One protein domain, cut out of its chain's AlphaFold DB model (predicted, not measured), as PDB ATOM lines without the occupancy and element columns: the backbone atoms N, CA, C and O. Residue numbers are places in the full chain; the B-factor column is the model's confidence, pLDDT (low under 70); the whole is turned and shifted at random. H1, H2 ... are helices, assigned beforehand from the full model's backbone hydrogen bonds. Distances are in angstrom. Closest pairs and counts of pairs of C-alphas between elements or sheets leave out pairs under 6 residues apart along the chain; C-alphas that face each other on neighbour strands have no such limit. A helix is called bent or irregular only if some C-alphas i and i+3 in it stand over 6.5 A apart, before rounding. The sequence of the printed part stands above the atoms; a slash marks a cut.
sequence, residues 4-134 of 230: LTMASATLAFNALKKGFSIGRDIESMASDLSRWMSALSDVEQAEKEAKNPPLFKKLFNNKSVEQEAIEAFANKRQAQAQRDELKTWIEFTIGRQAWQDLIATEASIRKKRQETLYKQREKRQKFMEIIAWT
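What this domain is: This is residues 4 to 134 of the 230 residues of the protein "Putative peptidase" of Puniceispirillum marinum (strain IMCC1322) (UniProt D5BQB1). Three helices, H1, H2 and H4, make an up-and-down bundle, and the longest helix, H5, meets the end of H4 in a V, its residues 111 to 134 sticking out as a free arm. The short H3 stands free within residues 54 to 64, between H2 and H4. The printed part has 131 residues, with five named helices in the order H1 to H5 and no named strand: all helix. It is loose, with a radius of gyration of the C-alphas of 19.0 A and spans of 60 by 38 by 21 A.

How they stand to each other: Start with H1, residues 4 to 21, which forms a helical hairpin with H2, residues 27 to 51: their closest C-alphas, of Ala 9 and Trp 36, are 4.7 A apart, and they run opposite ways at a shallow tilt of 34 degrees, only just short of steep. H4, residues 65 to 93, is the hub; it touches H1, closest at the C-alphas of Met 6 and Asn 75, 7.0 A. Residues 40 to 51 alone of H2 touch H4, closest at the C-alphas of Glu 47 and Ala 72, 5.5 A. H5, residues 96 to 134, touches H4 with residues 96 to 99 alone, at a steep tilt of 45 degrees; the C-alphas of Ile 90 and Trp 99 are closest, 6.5 A. H3, residues 55 to 60, touches no helix. Every O i to N i+4 pair is within hydrogen-bond range in H1, H4 and H5; H2 has 19 of 21, and H3 0 of 2 beside 2 of 3 O i to N i+3 pairs.

Where its parts are: Find C-alpha 4 at (-1.795, -39.836, -45.597), where H1 begins. H2 is 36.2 A long and irregular: C-alphas 28 and 31 are 7.6 A apart. H4 covers 41.8 A, and H5 runs 57.5 A to C-alpha 134 at (-40.286, -24.123, -36.012).

The domain as a whole: The farthest C-alphas, of Ile 22 and Thr 134, are 62.3 A apart. The printed part has no cut, and its four links are tight. Look for pLDDT under 70 at residue 4 and residues 52 to 66.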
ATOM      1  N   LEU A   4      -2.042 -39.924 -47.030       62.09
ATOM      2  CA  LEU A   4      -1.795 -39.836 -45.597       62.09
ATOM      3  C   LEU A   4      -2.278 -41.069 -44.812       62.09
ATOM      4  O   LEU A   4      -1.638 -41.438 -43.831       62.09
ATOM      5  N   THR A   5      -3.353 -41.743 -45.237       76.44
ATOM      6  CA  THR A   5      -3.914 -42.901 -44.509       76.44
ATOM      7  C   THR A   5      -2.974 -44.109 -44.550       76.44
ATOM      8  O   THR A   5      -2.545 -44.586 -43.500       76.44
ATOM      9  N   MET A   6      -2.542 -44.539 -45.740       81.56
ATOM     10  CA  MET A   6      -1.554 -45.617 -45.895       81.56
ATOM     11  C   MET A   6      -0.166 -45.242 -45.373       81.56
ATOM     12  O   MET A   6       0.535 -46.097 -44.825       81.56
ATOM     13  N   ALA A   7       0.230 -43.971 -45.492       82.56
ATOM     14  CA  ALA A   7       1.467 -43.491 -44.885       82.56
ATOM     15  C   ALA A   7       1.416 -43.631 -43.354       82.56
ATOM     16  O   ALA A   7       2.344 -44.170 -42.754       82.56
ATOM     17  N   SER A   8       0.304 -43.234 -42.725       84.06
ATOM     18  CA  SER A   8       0.111 -43.370 -41.278       84.06
ATOM     19  C   SER A   8       0.078 -44.832 -40.822       84.06
ATOM     20  O   SER A   8       0.708 -45.166 -39.816       84.06
ATOM     21  N   ALA A   9      -0.565 -45.716 -41.597       86.81
ATOM     22  CA  ALA A   9      -0.556 -47.154 -41.348       86.81
ATOM     23  C   ALA A   9       0.878 -47.695 -41.384       86.81
ATOM     24  O   ALA A   9       1.329 -48.335 -40.441       86.81
ATOM     25  N   THR A  10       1.631 -47.369 -42.432       89.00
ATOM     26  CA  THR A  10       3.005 -47.854 -42.609       89.00
ATOM     27  C   THR A  10       3.940 -47.351 -41.504       89.00
ATOM     28  O   THR A  10       4.778 -48.105 -41.015       89.00
ATOM     29  N   LEU A  11       3.778 -46.103 -41.054       90.88
ATOM     30  CA  LEU A  11       4.540 -45.556 -39.929       90.88
ATOM     31  C   LEU A  11       4.246 -46.299 -38.621       90.88
ATOM     32  O   LEU A  11       5.179 -46.714 -37.933       90.88
ATOM     33  N   ALA A  12       2.966 -46.506 -38.299       90.50
ATOM     34  CA  ALA A  12       2.561 -47.250 -37.110       90.50
ATOM     35  C   ALA A  12       3.031 -48.713 -37.170       90.50
ATOM     36  O   ALA A  12       3.546 -49.241 -36.189       90.50
ATOM     37  N   PHE A  13       2.949 -49.346 -38.343       92.25
ATOM     38  CA  PHE A  13       3.462 -50.695 -38.569       92.25
ATOM     39  C   PHE A  13       4.971 -50.794 -38.321       92.25
ATOM     40  O   PHE A  13       5.429 -51.695 -37.623       92.25
ATOM     41  N   ASN A  14       5.755 -49.846 -38.840       92.12
ATOM     42  CA  ASN A  14       7.200 -49.821 -38.619       92.12
ATOM     43  C   ASN A  14       7.552 -49.615 -37.137       92.12
ATOM     44  O   ASN A  14       8.503 -50.224 -36.643       92.12
ATOM     45  N   ALA A  15       6.775 -48.797 -36.419       92.06
ATOM     46  CA  ALA A  15       6.918 -48.633 -34.975       92.06
ATOM     47  C   ALA A  15       6.632 -49.944 -34.222       92.06
ATOM     48  O   ALA A  15       7.436 -50.340 -33.379       92.06
ATOM     49  N   LEU A  16       5.559 -50.657 -34.586       90.62
ATOM     50  CA  LEU A  16       5.218 -51.972 -34.029       90.62
ATOM     51  C   LEU A  16       6.310 -53.004 -34.303       90.62
ATOM     52  O   LEU A  16       6.786 -53.657 -33.381       90.62
ATOM     53  N   LYS A  17       6.766 -53.113 -35.554       91.38
ATOM     54  CA  LYS A  17       7.840 -54.029 -35.952       91.38
ATOM     55  C   LYS A  17       9.114 -53.779 -35.148       91.38
ATOM     56  O   LYS A  17       9.715 -54.719 -34.629       91.38
ATOM     57  N   LYS A  18       9.499 -52.509 -34.990       91.81
ATOM     58  CA  LYS A  18      10.634 -52.133 -34.145       91.81
ATOM     59  C   LYS A  18      10.383 -52.502 -32.682       91.81
ATOM     60  O   LYS A  18      11.274 -53.063 -32.054       91.81
ATOM     61  N   GLY A  19       9.189 -52.237 -32.159       89.38
ATOM     62  CA  GLY A  19       8.798 -52.597 -30.799       89.38
ATOM     63  C   GLY A  19       8.893 -54.100 -30.521       89.38
ATOM     64  O   GLY A  19       9.515 -54.480 -29.535       89.38
ATOM     65  N   PHE A  20       8.403 -54.952 -31.425       88.44
ATOM     66  CA  PHE A  20       8.565 -56.406 -31.315       88.44
ATOM     67  C   PHE A  20      10.036 -56.833 -31.386       88.44
ATOM     68  O   PHE A  20      10.464 -57.662 -30.589       88.44
ATOM     69  N   SER A  21      10.835 -56.229 -32.275       86.88
ATOM     70  CA  SER A  21      12.260 -56.578 -32.423       86.88
ATOM     71  C   SER A  21      13.109 -56.287 -31.180       86.88
ATOM     72  O   SER A  21      14.121 -56.946 -30.967       86.88
ATOM     73  N   ILE A  22      12.693 -55.324 -30.354       90.19
ATOM     74  CA  ILE A  22      13.365 -54.970 -29.096       90.19
ATOM     75  C   ILE A  22      12.641 -55.533 -27.860       90.19
ATOM     76  O   ILE A  22      12.987 -55.165 -26.742       90.19
ATOM     77  N   GLY A  23      11.632 -56.393 -28.051       84.75
ATOM     78  CA  GLY A  23      10.904 -57.059 -26.967       84.75
ATOM     79  C   GLY A  23       9.969 -56.160 -26.155       84.75
ATOM     80  O   GLY A  23       9.774 -56.414 -24.973       84.75
ATOM     81  N   ARG A  24       9.401 -55.095 -26.743       87.12
ATOM     82  CA  ARG A  24       8.401 -54.266 -26.048       87.12
ATOM     83  C   ARG A  24       7.097 -55.022 -25.838       87.12
ATOM     84  O   ARG A  24       6.585 -55.659 -26.757       87.12
ATOM     85  N   ASP A  25       6.501 -54.812 -24.669       84.31
ATOM     86  CA  ASP A  25       5.173 -55.329 -24.357       84.31
ATOM     87  C   ASP A  25       4.103 -54.704 -25.253       84.31
ATOM     88  O   ASP A  25       4.115 -53.494 -25.527       84.31
ATOM     89  N   ILE A  26       3.134 -55.523 -25.667       80.31
ATOM     90  CA  ILE A  26       2.028 -55.099 -26.535       80.31
ATOM     91  C   ILE A  26       1.157 -54.025 -25.892       80.31
ATOM     92  O   ILE A  26       0.635 -53.162 -26.591       80.31
ATOM     93  N   GLU A  27       1.044 -54.035 -24.565       81.94
ATOM     94  CA  GLU A  27       0.304 -53.024 -23.816       81.94
ATOM     95  C   GLU A  27       0.912 -51.634 -24.045       81.94
ATOM     96  O   GLU A  27       0.203 -50.677 -24.356       81.94
ATOM     97  N   SER A  28       2.248 -51.551 -24.059       87.38
ATOM     98  CA  SER A  28       2.985 -50.320 -24.371       87.38
ATOM     99  C   SER A  28       2.865 -49.888 -25.840       87.38
ATOM    100  O   SER A  28       3.224 -48.761 -26.181       87.38
ATOM    101  N   MET A  29       2.387 -50.782 -26.707       88.75
ATOM    102  CA  MET A  29       2.211 -50.583 -28.145       88.75
ATOM    103  C   MET A  29       0.735 -50.513 -28.562       88.75
ATOM    104  O   MET A  29       0.435 -50.370 -29.749       88.75
ATOM    105  N   ALA A  30      -0.202 -50.563 -27.610       86.69
ATOM    106  CA  ALA A  30      -1.636 -50.594 -27.886       86.69
ATOM    107  C   ALA A  30      -2.108 -49.373 -28.700       86.69
ATOM    108  O   ALA A  30      -2.983 -49.492 -29.559       86.69
ATOM    109  N   SER A  31      -1.494 -48.202 -28.482       89.06
ATOM    110  CA  SER A  31      -1.764 -46.987 -29.265       89.06
ATOM    111  C   SER A  31      -1.380 -47.150 -30.738       89.06
ATOM    112  O   SER A  31      -2.190 -46.848 -31.619       89.06
ATOM    113  N   ASP A  32      -0.173 -47.645 -31.019       91.25
ATOM    114  CA  ASP A  32       0.315 -47.821 -32.391       91.25
ATOM    115  C   ASP A  32      -0.453 -48.939 -33.105       91.25
ATOM    116  O   ASP A  32      -0.823 -48.785 -34.269       91.25
ATOM    117  N   LEU A  33      -0.812 -50.002 -32.377       89.00
ATOM    118  CA  LEU A  33      -1.681 -51.071 -32.864       89.00
ATOM    119  C   LEU A  33      -3.068 -50.544 -33.249       89.00
ATOM    120  O   LEU A  33      -3.558 -50.825 -34.341       89.00
ATOM    121  N   SER A  34      -3.689 -49.735 -32.387       88.31
ATOM    122  CA  SER A  34      -4.998 -49.125 -32.651       88.31
ATOM    123  C   SER A  34      -4.970 -48.170 -33.852       88.31
ATOM    124  O   SER A  34      -5.905 -48.155 -34.662       88.31
ATOM    125  N   ARG A  35      -3.894 -47.381 -33.995       89.38
ATOM    126  CA  ARG A  35      -3.688 -46.476 -35.139       89.38
ATOM    127  C   ARG A  35      -3.519 -47.251 -36.440       89.38
ATOM    128  O   ARG A  35      -4.206 -46.941 -37.410       89.38
ATOM    129  N   TRP A  36      -2.668 -48.277 -36.438       91.31
ATOM    130  CA  TRP A  36      -2.465 -49.150 -37.590       91.31
ATOM    131  C   TRP A  36      -3.767 -49.851 -38.006       91.31
ATOM    132  O   TRP A  36      -4.163 -49.746 -39.163       91.31
ATOM    133  N   MET A  37      -4.489 -50.469 -37.063       87.69
ATOM    134  CA  MET A  37      -5.773 -51.142 -37.323       87.69
ATOM    135  C   MET A  37      -6.843 -50.189 -37.865       87.69
ATOM    136  O   MET A  37      -7.567 -50.529 -38.799       87.69
ATOM    137  N   SER A  38      -6.938 -48.977 -37.306       88.38
ATOM    138  CA  SER A  38      -7.899 -47.977 -37.786       88.38
ATOM    139  C   SER A  38      -7.571 -47.543 -39.217       88.38
ATOM    140  O   SER A  38      -8.451 -47.606 -40.074       88.38
ATOM    141  N   ALA A  39      -6.308 -47.214 -39.503       88.44
ATOM    142  CA  ALA A  39      -5.875 -46.830 -40.845       88.44
ATOM    143  C   ALA A  39      -6.059 -47.970 -41.865       88.44
ATOM    144  O   ALA A  39      -6.485 -47.730 -42.994       88.44
ATOM    145  N   LEU A  40      -5.824 -49.221 -41.458       86.75
ATOM    146  CA  LEU A  40      -6.092 -50.406 -42.272       86.75
ATOM    147  C   LEU A  40      -7.585 -50.535 -42.615       86.75
ATOM    148  O   LEU A  40      -7.944 -50.795 -43.762       86.75
ATOM    149  N   SER A  41      -8.458 -50.314 -41.626       85.69
ATOM    150  CA  SER A  41      -9.910 -50.360 -41.822       85.69
ATOM    151  C   SER A  41     -10.409 -49.262 -42.764       85.69
ATOM    152  O   SER A  41     -11.293 -49.516 -43.582       85.69
ATOM    153  N   ASP A  42      -9.798 -48.076 -42.707       85.19
ATOM    154  CA  ASP A  42     -10.130 -46.953 -43.585       85.19
ATOM    155  C   ASP A  42      -9.729 -47.251 -45.038       85.19
ATOM    156  O   ASP A  42     -10.463 -46.919 -45.967       85.19
ATOM    157  N   VAL A  43      -8.612 -47.951 -45.247       84.88
ATOM    158  CA  VAL A  43      -8.144 -48.389 -46.574       84.88
ATOM    159  C   VAL A  43      -9.047 -49.479 -47.153       84.88
ATOM    160  O   VAL A  43      -9.429 -49.408 -48.322       84.88
ATOM    161  N   GLU A  44      -9.449 -50.462 -46.341       83.75
ATOM    162  CA  GLU A  44     -10.434 -51.481 -46.741       83.75
ATOM    163  C   GLU A  44     -11.784 -50.849 -47.113       83.75
ATOM    164  O   GLU A  44     -12.435 -51.274 -48.072       83.75
ATOM    165  N   GLN A  45     -12.218 -49.839 -46.356       83.50
ATOM    166  CA  GLN A  45     -13.455 -49.108 -46.611       83.50
ATOM    167  C   GLN A  45     -13.354 -48.259 -47.887       83.50
ATOM    168  O   GLN A  45     -14.265 -48.297 -48.713       83.50
ATOM    169  N   ALA A  46     -12.235 -47.558 -48.094       78.81
ATOM    170  CA  ALA A  46     -11.984 -46.772 -49.298       78.81
ATOM    171  C   ALA A  46     -11.973 -47.640 -50.569       78.81
ATOM    172  O   ALA A  46     -12.515 -47.225 -51.589       78.81
ATOM    173  N   GLU A  47     -11.437 -48.865 -50.513       78.69
ATOM    174  CA  GLU A  47     -11.485 -49.806 -51.644       78.69
ATOM    175  C   GLU A  47     -12.919 -50.250 -51.969       78.69
ATOM    176  O   GLU A  47     -13.314 -50.275 -53.138       78.69
ATOM    177  N   LYS A  48     -13.730 -50.536 -50.941       80.06
ATOM    178  CA  LYS A  48     -15.152 -50.868 -51.126       80.06
ATOM    179  C   LYS A  48     -15.927 -49.711 -51.754       80.06
ATOM    180  O   LYS A  48     -16.785 -49.946 -52.605       80.06
ATOM    181  N   GLU A  49     -15.619 -48.480 -51.354       76.38
ATOM    182  CA  GLU A  49     -16.218 -47.264 -51.913       76.38
ATOM    183  C   GLU A  49     -15.734 -46.966 -53.337       76.38
ATOM    184  O   GLU A  49     -16.533 -46.529 -54.162       76.38
ATOM    185  N   ALA A  50     -14.468 -47.244 -53.657       75.25
ATOM    186  CA  ALA A  50     -13.935 -47.119 -55.014       75.25
ATOM    187  C   ALA A  50     -14.594 -48.124 -55.976       75.25
ATOM    188  O   ALA A  50     -14.915 -47.782 -57.112       75.25
ATOM    189  N   LYS A  51     -14.871 -49.349 -55.507       72.88
ATOM    190  CA  LYS A  51     -15.610 -50.368 -56.275       72.88
ATOM    191  C   LYS A  51     -17.087 -50.038 -56.470       72.88
ATOM    192  O   LYS A  51     -17.651 -50.390 -57.501       72.88
ATOM    193  N   ASN A  52     -17.713 -49.364 -55.505       68.62
ATOM    194  CA  ASN A  52     -19.115 -48.949 -55.568       68.62
ATOM    195  C   ASN A  52     -19.248 -47.439 -55.311       68.62
ATOM    196  O   ASN A  52     -19.691 -47.039 -54.229       68.62
ATOM    197  N   PRO A  53     -18.901 -46.580 -56.292       67.31
ATOM    198  CA  PRO A  53     -18.942 -45.145 -56.070       67.31
ATOM    199  C   PRO A  53     -20.396 -44.677 -55.893       67.31
ATOM    200  O   PRO A  53     -21.258 -45.067 -56.693       67.31
ATOM    201  N   PRO A  54     -20.699 -43.814 -54.904       68.19
ATOM    202  CA  PRO A  54     -22.020 -43.209 -54.773       68.19
ATOM    203  C   PRO A  54     -22.357 -42.384 -56.023       68.19
ATOM    204  O   PRO A  54     -21.479 -41.744 -56.603       68.19
ATOM    205  N   LEU A  55     -23.634 -42.382 -56.428       59.31
ATOM    206  CA  LEU A  55     -24.119 -41.790 -57.689       59.31
ATOM    207  C   LEU A  55     -23.646 -40.340 -57.912       59.31
ATOM    208  O   LEU A  55     -23.302 -39.976 -59.031       59.31
ATOM    209  N   PHE A  56     -23.527 -39.542 -56.846       57.91
ATOM    210  CA  PHE A  56     -23.016 -38.170 -56.924       57.91
ATOM    211  C   PHE A  56     -21.509 -38.078 -57.221       57.91
ATOM    212  O   PHE A  56     -21.096 -37.176 -57.939       57.91
ATOM    213  N   LYS A  57     -20.668 -39.013 -56.751       60.03
ATOM    214  CA  LYS A  57     -19.226 -39.008 -57.079       60.03
ATOM    215  C   LYS A  57     -18.961 -39.387 -58.539       60.03
ATOM    216  O   LYS A  57     -17.996 -38.897 -59.113       60.03
ATOM    217  N   LYS A  58     -19.827 -40.205 -59.150       60.34
ATOM    218  CA  LYS A  58     -19.707 -40.612 -60.563       60.34
ATOM    219  C   LYS A  58     -19.940 -39.466 -61.552       60.34
ATOM    220  O   LYS A  58     -19.426 -39.527 -62.658       60.34
ATOM    221  N   LEU A  59     -20.699 -38.441 -61.161       59.53
ATOM    222  CA  LEU A  59     -21.075 -37.330 -62.044       59.53
ATOM    223  C   LEU A  59     -20.093 -36.148 -61.998       59.53
ATOM    224  O   LEU A  59     -20.044 -35.372 -62.943       59.53
ATOM    225  N   PHE A  60     -19.301 -36.016 -60.927       59.69
ATOM    226  CA  PHE A  60     -18.372 -34.891 -60.740       59.69
ATOM    227  C   PHE A  60     -16.886 -35.255 -60.905       59.69
ATOM    228  O   PHE A  60     -16.068 -34.358 -61.107       59.69
ATOM    229  N   ASN A  61     -16.512 -36.540 -60.869       59.72
ATOM    230  CA  ASN A  61     -15.123 -36.959 -61.073       59.72
ATOM    231  C   ASN A  61     -14.855 -37.347 -62.533       59.72
ATOM    232  O   ASN A  61     -14.943 -38.507 -62.915       59.72
ATOM    233  N   ASN A  62     -14.420 -36.364 -63.320       54.19
ATOM    234  CA  ASN A  62     -13.868 -36.533 -64.670       54.19
ATOM    235  C   ASN A  62     -12.391 -37.013 -64.656       54.19
ATOM    236  O   ASN A  62     -11.623 -36.719 -65.570       54.19
ATOM    237  N   LYS A  63     -11.953 -37.690 -63.582       54.28
ATOM    238  CA  LYS A  63     -10.591 -38.228 -63.412       54.28
ATOM    239  C   LYS A  63     -10.624 -39.756 -63.407       54.28
ATOM    240  O   LYS A  63     -11.541 -40.350 -62.854       54.28
ATOM    241  N   SER A  64      -9.603 -40.341 -64.038       59.88
ATOM    242  CA  SER A  64      -9.397 -41.772 -64.291       59.88
ATOM    243  C   SER A  64      -9.789 -42.669 -63.108       59.88
ATOM    244  O   SER A  64      -9.035 -42.836 -62.148       59.88
ATOM    245  N   VAL A  65     -10.968 -43.287 -63.218       65.06
ATOM    246  CA  VAL A  65     -11.443 -44.359 -62.328       65.06
ATOM    247  C   VAL A  65     -10.450 -45.531 -62.310       65.06
ATOM    248  O   VAL A  65     -10.326 -46.231 -61.308       65.06
ATOM    249  N   GLU A  66      -9.698 -45.720 -63.397       65.12
ATOM    250  CA  GLU A  66      -8.698 -46.779 -63.536       65.12
ATOM    251  C   GLU A  66      -7.480 -46.553 -62.634       65.12
ATOM    252  O   GLU A  66      -7.051 -47.473 -61.940       65.12
ATOM    253  N   GLN A  67      -6.951 -45.326 -62.579       70.31
ATOM    254  CA  GLN A  67      -5.804 -45.006 -61.726       70.31
ATOM    255  C   GLN A  67      -6.171 -45.122 -60.243       70.31
ATOM    256  O   GLN A  67      -5.418 -45.694 -59.454       70.31
ATOM    257  N   GLU A  68      -7.374 -44.671 -59.884       72.56
ATOM    258  CA  GLU A  68      -7.902 -44.791 -58.526       72.56
ATOM    259  C   GLU A  68      -8.067 -46.268 -58.108       72.56
ATOM    260  O   GLU A  68      -7.714 -46.657 -56.992       72.56
ATOM    261  N   ALA A  69      -8.527 -47.128 -59.023       71.81
ATOM    262  CA  ALA A  69      -8.667 -48.561 -58.773       71.81
ATOM    263  C   ALA A  69      -7.315 -49.285 -58.611       71.81
ATOM    264  O   ALA A  69      -7.191 -50.156 -57.744       71.81
ATOM    265  N   ILE A  70      -6.299 -48.930 -59.410       79.81
ATOM    266  CA  ILE A  70      -4.950 -49.517 -59.322       79.81
ATOM    267  C   ILE A  70      -4.281 -49.144 -57.993       79.81
ATOM    268  O   ILE A  70      -3.732 -50.014 -57.314       79.81
ATOM    269  N   GLU A  71      -4.370 -47.879 -57.581       81.38
ATOM    270  CA  GLU A  71      -3.839 -47.418 -56.293       81.38
ATOM    271  C   GLU A  71      -4.554 -48.096 -55.115       81.38
ATOM    272  O   GLU A  71      -3.902 -48.579 -54.185       81.38
ATOM    273  N   ALA A  72      -5.885 -48.220 -55.172       81.31
ATOM    274  CA  ALA A  72      -6.654 -48.937 -54.155       81.31
ATOM    275  C   ALA A  72      -6.237 -50.417 -54.054       81.31
ATOM    276  O   ALA A  72      -6.115 -50.961 -52.953       81.31
ATOM    277  N   PHE A  73      -5.968 -51.067 -55.190       82.88
ATOM    278  CA  PHE A  73      -5.491 -52.448 -55.220       82.88
ATOM    279  C   PHE A  73      -4.082 -52.599 -54.625       82.88
ATOM    280  O   PHE A  73      -3.856 -53.508 -53.822       82.88
ATOM    281  N   ALA A  74      -3.149 -51.708 -54.972       86.19
ATOM    282  CA  ALA A  74      -1.791 -51.713 -54.426       86.19
ATOM    283  C   ALA A  74      -1.798 -51.506 -52.903       86.19
ATOM    284  O   ALA A  74      -1.201 -52.293 -52.163       86.19
ATOM    285  N   ASN A  75      -2.569 -50.523 -52.430       85.88
ATOM    286  CA  ASN A  75      -2.744 -50.245 -51.007       85.88
ATOM    287  C   ASN A  75      -3.331 -51.449 -50.263       85.88
ATOM    288  O   ASN A  75      -2.848 -51.800 -49.192       85.88
ATOM    289  N   LYS A  76      -4.316 -52.141 -50.850       86.38
ATOM    290  CA  LYS A  76      -4.891 -53.369 -50.281       86.38
ATOM    291  C   LYS A  76      -3.873 -54.499 -50.164       86.38
ATOM    292  O   LYS A  76      -3.846 -55.196 -49.152       86.38
ATOM    293  N   ARG A  77      -3.042 -54.707 -51.187       89.31
ATOM    294  CA  ARG A  77      -1.985 -55.728 -51.143       89.31
ATOM    295  C   ARG A  77      -0.959 -55.414 -50.060       89.31
ATOM    296  O   ARG A  77      -0.597 -56.310 -49.304       89.31
ATOM    297  N   GLN A  78      -0.558 -54.151 -49.936       89.06
ATOM    298  CA  GLN A  78       0.351 -53.699 -48.884       89.06
ATOM    299  C   GLN A  78      -0.267 -53.856 -47.485       89.06
ATOM    300  O   GLN A  78       0.377 -54.380 -46.580       89.06
ATOM    301  N   ALA A  79      -1.527 -53.458 -47.322       88.81
ATOM    302  CA  ALA A  79      -2.328 -53.644 -46.116       88.81
ATOM    303  C   ALA A  79      -2.394 -55.119 -45.685       88.81
ATOM    304  O   ALA A  79      -2.166 -55.449 -44.520       88.81
ATOM    305  N   GLN A  80      -2.657 -56.019 -46.634       90.12
ATOM    306  CA  GLN A  80      -2.715 -57.455 -46.380       90.12
ATOM    307  C   GLN A  80      -1.347 -58.015 -45.967       90.12
ATOM    308  O   GLN A  80      -1.268 -58.738 -44.980       90.12
ATOM    309  N   ALA A  81      -0.268 -57.606 -46.642       91.88
ATOM    310  CA  ALA A  81       1.090 -58.008 -46.280       91.88
ATOM    311  C   ALA A  81       1.471 -57.563 -44.855       91.88
ATOM    312  O   ALA A  81       1.974 -58.369 -44.075       91.88
ATOM    313  N   GLN A  82       1.169 -56.312 -44.484       91.75
ATOM    314  CA  GLN A  82       1.387 -55.817 -43.118       91.75
ATOM    315  C   GLN A  82       0.589 -56.629 -42.092       91.75
ATOM    316  O   GLN A  82       1.098 -56.940 -41.018       91.75
ATOM    317  N   ARG A  83      -0.657 -57.000 -42.415       90.75
ATOM    318  CA  ARG A  83      -1.515 -57.793 -41.527       90.75
ATOM    319  C   ARG A  83      -0.980 -59.201 -41.311       90.75
ATOM    320  O   ARG A  83      -0.971 -59.661 -40.172       90.75
ATOM    321  N   ASP A  84      -0.542 -59.862 -42.374       93.06
ATOM    322  CA  ASP A  84       0.008 -61.216 -42.305       93.06
ATOM    323  C   ASP A  84       1.332 -61.234 -41.524       93.06
ATOM    324  O   ASP A  84       1.537 -62.099 -40.666       93.06
ATOM    325  N   GLU A  85       2.195 -60.234 -41.735       92.19
ATOM    326  CA  GLU A  85       3.433 -60.076 -40.968       92.19
ATOM    327  C   GLU A  85       3.133 -59.805 -39.485       92.19
ATOM    328  O   GLU A  85       3.661 -60.497 -38.615       92.19
ATOM    329  N   LEU A  86       2.237 -58.862 -39.173       90.19
ATOM    330  CA  LEU A  86       1.886 -58.531 -37.788       90.19
ATOM    331  C   LEU A  86       1.235 -59.710 -37.054       90.19
ATOM    332  O   LEU A  86       1.563 -59.973 -35.897       90.19
ATOM    333  N   LYS A  87       0.335 -60.432 -37.727       91.88
ATOM    334  CA  LYS A  87      -0.274 -61.656 -37.200       91.88
ATOM    335  C   LYS A  87       0.808 -62.649 -36.806       91.88
ATOM    336  O   LYS A  87       0.784 -63.155 -35.693       91.88
ATOM    337  N   THR A  88       1.765 -62.884 -37.700       91.69
ATOM    338  CA  THR A  88       2.880 -63.799 -37.458       91.69
ATOM    339  C   THR A  88       3.664 -63.383 -36.208       91.69
ATOM    340  O   THR A  88       3.857 -64.200 -35.311       91.69
ATOM    341  N   TRP A  89       4.022 -62.100 -36.077       88.38
ATOM    342  CA  TRP A  89       4.701 -61.580 -34.882       88.38
ATOM    343  C   TRP A  89       3.895 -61.769 -33.592       88.38
ATOM    344  O   TRP A  89       4.443 -62.232 -32.595       88.38
ATOM    345  N   ILE A  90       2.600 -61.445 -33.594       87.50
ATOM    346  CA  ILE A  90       1.736 -61.558 -32.405       87.50
ATOM    347  C   ILE A  90       1.519 -63.025 -32.016       87.50
ATOM    348  O   ILE A  90       1.609 -63.374 -30.840       87.50
ATOM    349  N   GLU A  91       1.275 -63.896 -32.996       89.62
ATOM    350  CA  GLU A  91       1.103 -65.329 -32.761       89.62
ATOM    351  C   GLU A  91       2.371 -65.969 -32.180       89.62
ATOM    352  O   GLU A  91       2.250 -66.833 -31.314       89.62
ATOM    353  N   PHE A  92       3.563 -65.534 -32.605       88.12
ATOM    354  CA  PHE A  92       4.831 -66.031 -32.062       88.12
ATOM    355  C   PHE A  92       5.187 -65.460 -30.685       88.12
ATOM    356  O   PHE A  92       5.798 -66.161 -29.886       88.12
ATOM    357  N   THR A  93       4.838 -64.204 -30.404       83.88
ATOM    358  CA  THR A  93       5.247 -63.521 -29.161       83.88
ATOM    359  C   THR A  93       4.283 -63.746 -28.002       83.88
ATOM    360  O   THR A  93       4.722 -63.969 -26.879       83.88
ATOM    361  N   ILE A  94       2.974 -63.692 -28.258       83.94
ATOM    362  CA  ILE A  94       1.929 -63.710 -27.218       83.94
ATOM    363  C   ILE A  94       1.039 -64.949 -27.361       83.94
ATOM    364  O   ILE A  94       0.460 -65.431 -26.389       83.94
ATOM    365  N   GLY A  95       0.944 -65.493 -28.573       88.00
ATOM    366  CA  GLY A  95       0.167 -66.687 -28.873       88.00
ATOM    367  C   GLY A  95      -1.048 -66.408 -29.752       88.00
ATOM    368  O   GLY A  95      -1.494 -65.278 -29.954       88.00
ATOM    369  N   ARG A  96      -1.621 -67.490 -30.285       90.06
ATOM    370  CA  ARG A  96      -2.725 -67.430 -31.254       90.06
ATOM    371  C   ARG A  96      -4.021 -66.852 -30.681       90.06
ATOM    372  O   ARG A  96      -4.760 -66.202 -31.417       90.06
ATOM    373  N   GLN A  97      -4.287 -67.059 -29.390       89.94
ATOM    374  CA  GLN A  97      -5.501 -66.558 -28.739       89.94
ATOM    375  C   GLN A  97      -5.536 -65.025 -28.699       89.94
ATOM    376  O   GLN A  97      -6.560 -64.433 -29.024       89.94
ATOM    377  N   ALA A  98      -4.400 -64.378 -28.419       87.00
ATOM    378  CA  ALA A  98      -4.320 -62.921 -28.351       87.00
ATOM    379  C   ALA A  98      -4.687 -62.254 -29.683       87.00
ATOM    380  O   ALA A  98      -5.391 -61.248 -29.706       87.00
ATOM    381  N   TRP A  99      -4.276 -62.841 -30.811       88.94
ATOM    382  CA  TRP A  99      -4.679 -62.356 -32.131       88.94
ATOM    383  C   TRP A  99      -6.197 -62.449 -32.356       88.94
ATOM    384  O   TRP A  99      -6.800 -61.527 -32.910       88.94
ATOM    385  N   GLN A 100      -6.832 -63.536 -31.909       91.00
ATOM    386  CA  GLN A 100      -8.285 -63.701 -32.025       91.00
ATOM    387  C   GLN A 100      -9.036 -62.694 -31.152       91.00
ATOM    388  O   GLN A 100      -9.970 -62.050 -31.633       91.00
ATOM    389  N   ASP A 101      -8.591 -62.498 -29.912       89.19
ATOM    390  CA  ASP A 101      -9.191 -61.536 -28.986       89.19
ATOM    391  C   ASP A 101      -9.046 -60.093 -29.504       89.19
ATOM    392  O   ASP A 101      -9.984 -59.293 -29.411       89.19
ATOM    393  N   LEU A 102      -7.911 -59.769 -30.137       86.88
ATOM    394  CA  LEU A 102      -7.694 -58.489 -30.819       86.88
ATOM    395  C   LEU A 102      -8.686 -58.276 -31.968       86.88
ATOM    396  O   LEU A 102      -9.323 -57.222 -32.036       86.88
ATOM    397  N   ILE A 103      -8.868 -59.269 -32.846       89.62
ATOM    398  CA  ILE A 103      -9.844 -59.190 -33.947       89.62
ATOM    399  C   ILE A 103     -11.272 -59.069 -33.406       89.62
ATOM    400  O   ILE A 103     -12.060 -58.268 -33.914       89.62
ATOM    401  N   ALA A 104     -11.622 -59.839 -32.374       91.31
ATOM    402  CA  ALA A 104     -12.941 -59.784 -31.751       91.31
ATOM    403  C   ALA A 104     -13.220 -58.394 -31.156       91.31
ATOM    404  O   ALA A 104     -14.295 -57.816 -31.359       91.31
ATOM    405  N   THR A 105     -12.221 -57.818 -30.485       88.38
ATOM    406  CA  THR A 105     -12.296 -56.466 -29.927       88.38
ATOM    407  C   THR A 105     -12.449 -55.429 -31.035       88.38
ATOM    408  O   THR A 105     -13.347 -54.588 -30.959       88.38
ATOM    409  N   GLU A 106     -11.658 -55.516 -32.105       86.31
ATOM    410  CA  GLU A 106     -11.769 -54.626 -33.265       86.31
ATOM    411  C   GLU A 106     -13.168 -54.696 -33.896       86.31
ATOM    412  O   GLU A 106     -13.800 -53.666 -34.146       86.31
ATOM    413  N   ALA A 107     -13.702 -55.905 -34.090       89.75
ATOM    414  CA  ALA A 107     -15.048 -56.108 -34.611       89.75
ATOM    415  C   ALA A 107     -16.113 -55.444 -33.720       89.75
ATOM    416  O   ALA A 107     -17.045 -54.813 -34.230       89.75
ATOM    417  N   SER A 108     -15.961 -55.520 -32.394       89.50
ATOM    418  CA  SER A 108     -16.852 -54.834 -31.451       89.50
ATOM    419  C   SER A 108     -16.757 -53.302 -31.562       89.50
ATOM    420  O   SER A 108     -17.783 -52.618 -31.542       89.50
ATOM    421  N   ILE A 109     -15.552 -52.751 -31.759       88.00
ATOM    422  CA  ILE A 109     -15.327 -51.311 -31.950       88.00
ATOM    423  C   ILE A 109     -15.974 -50.846 -33.257       88.00
ATOM    424  O   ILE A 109     -16.643 -49.812 -33.269       88.00
ATOM    425  N   ARG A 110     -15.841 -51.620 -34.343       84.81
ATOM    426  CA  ARG A 110     -16.486 -51.325 -35.634       84.81
ATOM    427  C   ARG A 110     -18.010 -51.244 -35.488       84.81
ATOM    428  O   ARG A 110     -18.604 -50.270 -35.947       84.81
ATOM    429  N   LYS A 111     -18.633 -52.194 -34.778       90.12
ATOM    430  CA  LYS A 111     -20.080 -52.163 -34.480       90.12
ATOM    431  C   LYS A 111     -20.471 -50.920 -33.679       90.12
ATOM    432  O   LYS A 111     -21.366 -50.185 -34.087       90.12
ATOM    433  N   LYS A 112     -19.739 -50.613 -32.602       89.19
ATOM    434  CA  LYS A 112     -19.982 -49.407 -31.791       89.19
ATOM    435  C   LYS A 112     -19.858 -48.121 -32.614       89.19
ATOM    436  O   LYS A 112     -20.689 -47.234 -32.457       89.19
ATOM    437  N   ARG A 113     -18.871 -48.009 -33.515       86.06
ATOM    438  CA  ARG A 113     -18.721 -46.849 -34.420       86.06
ATOM    439  C   ARG A 113     -19.904 -46.714 -35.386       86.06
ATOM    440  O   ARG A 113     -20.367 -45.606 -35.632       86.06
ATOM    441  N   GLN A 114     -20.417 -47.822 -35.919       86.94
ATOM    442  CA  GLN A 114     -21.606 -47.792 -36.776       86.94
ATOM    443  C   GLN A 114     -22.847 -47.333 -36.004       86.94
ATOM    444  O   GLN A 114     -23.572 -46.461 -36.479       86.94
ATOM    445  N   GLU A 115     -23.055 -47.848 -34.792       89.44
ATOM    446  CA  GLU A 115     -24.163 -47.430 -33.929       89.44
ATOM    447  C   GLU A 115     -24.065 -45.959 -33.516       89.44
ATOM    448  O   GLU A 115     -25.076 -45.258 -33.491       89.44
ATOM    449  N   THR A 116     -22.868 -45.455 -33.199       87.75
ATOM    450  CA  THR A 116     -22.697 -44.041 -32.841       87.75
ATOM    451  C   THR A 116     -22.957 -43.132 -34.031       87.75
ATOM    452  O   THR A 116     -23.643 -42.125 -33.869       87.75
ATOM    453  N   LEU A 117     -22.488 -43.490 -35.231       86.69
ATOM    454  CA  LEU A 117     -22.797 -42.750 -36.457       86.69
ATOM    455  C   LEU A 117     -24.293 -42.788 -36.780       86.69
ATOM    456  O   LEU A 117     -24.856 -41.758 -37.143       86.69
ATOM    457  N   TYR A 118     -24.946 -43.938 -36.609       81.31
ATOM    458  CA  TYR A 118     -26.390 -44.073 -36.779       81.31
ATOM    459  C   TYR A 118     -27.149 -43.153 -35.808       81.31
ATOM    460  O   TYR A 118     -27.912 -42.293 -36.247       81.31
ATOM    461  N   LYS A 119     -26.823 -43.204 -34.509       90.62
ATOM    462  CA  LYS A 119     -27.394 -42.312 -33.483       90.62
ATOM    463  C   LYS A 119     -27.119 -40.831 -33.768       90.62
ATOM    464  O   LYS A 119     -27.966 -39.980 -33.512       90.62
ATOM    465  N   GLN A 120     -25.939 -40.486 -34.289       85.19
ATOM    466  CA  GLN A 120     -25.618 -39.110 -34.684       85.19
ATOM    467  C   GLN A 120     -26.448 -38.648 -35.887       85.19
ATOM    468  O   GLN A 120     -26.908 -37.507 -35.899       85.19
ATOM    469  N   ARG A 121     -26.662 -39.516 -36.884       84.69
ATOM    470  CA  ARG A 121     -27.523 -39.222 -38.039       84.69
ATOM    471  C   ARG A 121     -28.970 -39.019 -37.608       84.69
ATOM    472  O   ARG A 121     -29.557 -38.020 -38.005       84.69
ATOM    473  N   GLU A 122     -29.494 -39.873 -36.731       86.69
ATOM    474  CA  GLU A 122     -30.840 -39.707 -36.167       86.69
ATOM    475  C   GLU A 122     -30.981 -38.378 -35.418       86.69
ATOM    476  O   GLU A 122     -31.949 -37.649 -35.625       86.69
ATOM    477  N   LYS A 123     -29.994 -38.002 -34.591       86.81
ATOM    478  CA  LYS A 123     -29.999 -36.701 -33.901       86.81
ATOM    479  C   LYS A 123     -29.999 -35.526 -34.880       86.81
ATOM    480  O   LYS A 123     -30.738 -34.572 -34.665       86.81
ATOM    481  N   ARG A 124     -29.198 -35.588 -35.950       84.19
ATOM    482  CA  ARG A 124     -29.152 -34.536 -36.982       84.19
ATOM    483  C   ARG A 124     -30.463 -34.436 -37.757       84.19
ATOM    484  O   ARG A 124     -30.926 -33.328 -37.988       84.19
ATOM    485  N   GLN A 125     -31.070 -35.566 -38.121       86.69
ATOM    486  CA  GLN A 125     -32.371 -35.590 -38.795       86.69
ATOM    487  C   GLN A 125     -33.457 -34.970 -37.916       86.69
ATOM    488  O   GLN A 125     -34.122 -34.039 -38.357       86.69
ATOM    489  N   LYS A 126     -33.551 -35.392 -36.649       87.56
ATOM    490  CA  LYS A 126     -34.503 -34.819 -35.685       87.56
ATOM    491  C   LYS A 126     -34.275 -33.325 -35.462       87.56
ATOM    492  O   LYS A 126     -35.228 -32.563 -35.392       87.56
ATOM    493  N   PHE A 127     -33.019 -32.887 -35.377       90.38
ATOM    494  CA  PHE A 127     -32.692 -31.469 -35.223       90.38
ATOM    495  C   PHE A 127     -33.140 -30.637 -36.434       90.38
ATOM    496  O   PHE A 127     -33.768 -29.596 -36.259       90.38
ATOM    497  N   MET A 128     -32.873 -31.114 -37.654       90.56
ATOM    498  CA  MET A 128     -33.314 -30.439 -38.879       90.56
ATOM    499  C   MET A 128     -34.837 -30.427 -39.019       90.56
ATOM    500  O   MET A 128     -35.396 -29.419 -39.436       90.56
ATOM    501  N   GLU A 129     -35.504 -31.515 -38.641       91.69
ATOM    502  CA  GLU A 129     -36.964 -31.608 -38.630       91.69
ATOM    503  C   GLU A 129     -37.585 -30.599 -37.655       91.69
ATOM    504  O   GLU A 129     -38.501 -29.870 -38.031       91.69
ATOM    505  N   ILE A 130     -37.045 -30.487 -36.437       92.94
ATOM    506  CA  ILE A 130     -37.493 -29.490 -35.454       92.94
ATOM    507  C   ILE A 130     -37.308 -28.078 -36.008       92.94
ATOM    508  O   ILE A 130     -38.245 -27.286 -35.971       92.94
ATOM    509  N   ILE A 131     -36.132 -27.759 -36.560       93.56
ATOM    510  CA  ILE A 131     -35.877 -26.438 -37.148       93.56
ATOM    511  C   ILE A 131     -36.881 -26.140 -38.263       93.56
ATOM    512  O   ILE A 131     -37.488 -25.070 -38.265       93.56
ATOM    513  N   ALA A 132     -37.099 -27.085 -39.177       93.69
ATOM    514  CA  ALA A 132     -38.049 -26.920 -40.271       93.69
ATOM    515  C   ALA A 132     -39.461 -26.619 -39.744       93.69
ATOM    516  O   ALA A 132     -40.051 -25.613 -40.134       93.69
ATOM    517  N   TRP A 133     -39.959 -27.406 -38.785       93.56
ATOM    518  CA  TRP A 133     -41.261 -27.166 -38.158       93.56
ATOM    519  C   TRP A 133     -41.337 -25.816 -37.444       93.56
ATOM    520  O   TRP A 133     -42.328 -25.103 -37.602       93.56
ATOM    521  N   THR A 134     -40.300 -25.424 -36.700       92.81
ATOM    522  CA  THR A 134     -40.286 -24.123 -36.012       92.81
ATOM    523  C   THR A 134     -40.343 -22.949 -36.984       92.81
ATOM    524  O   THR A 134     -41.061 -21.986 -36.724       92.81
TER     525      THR A 134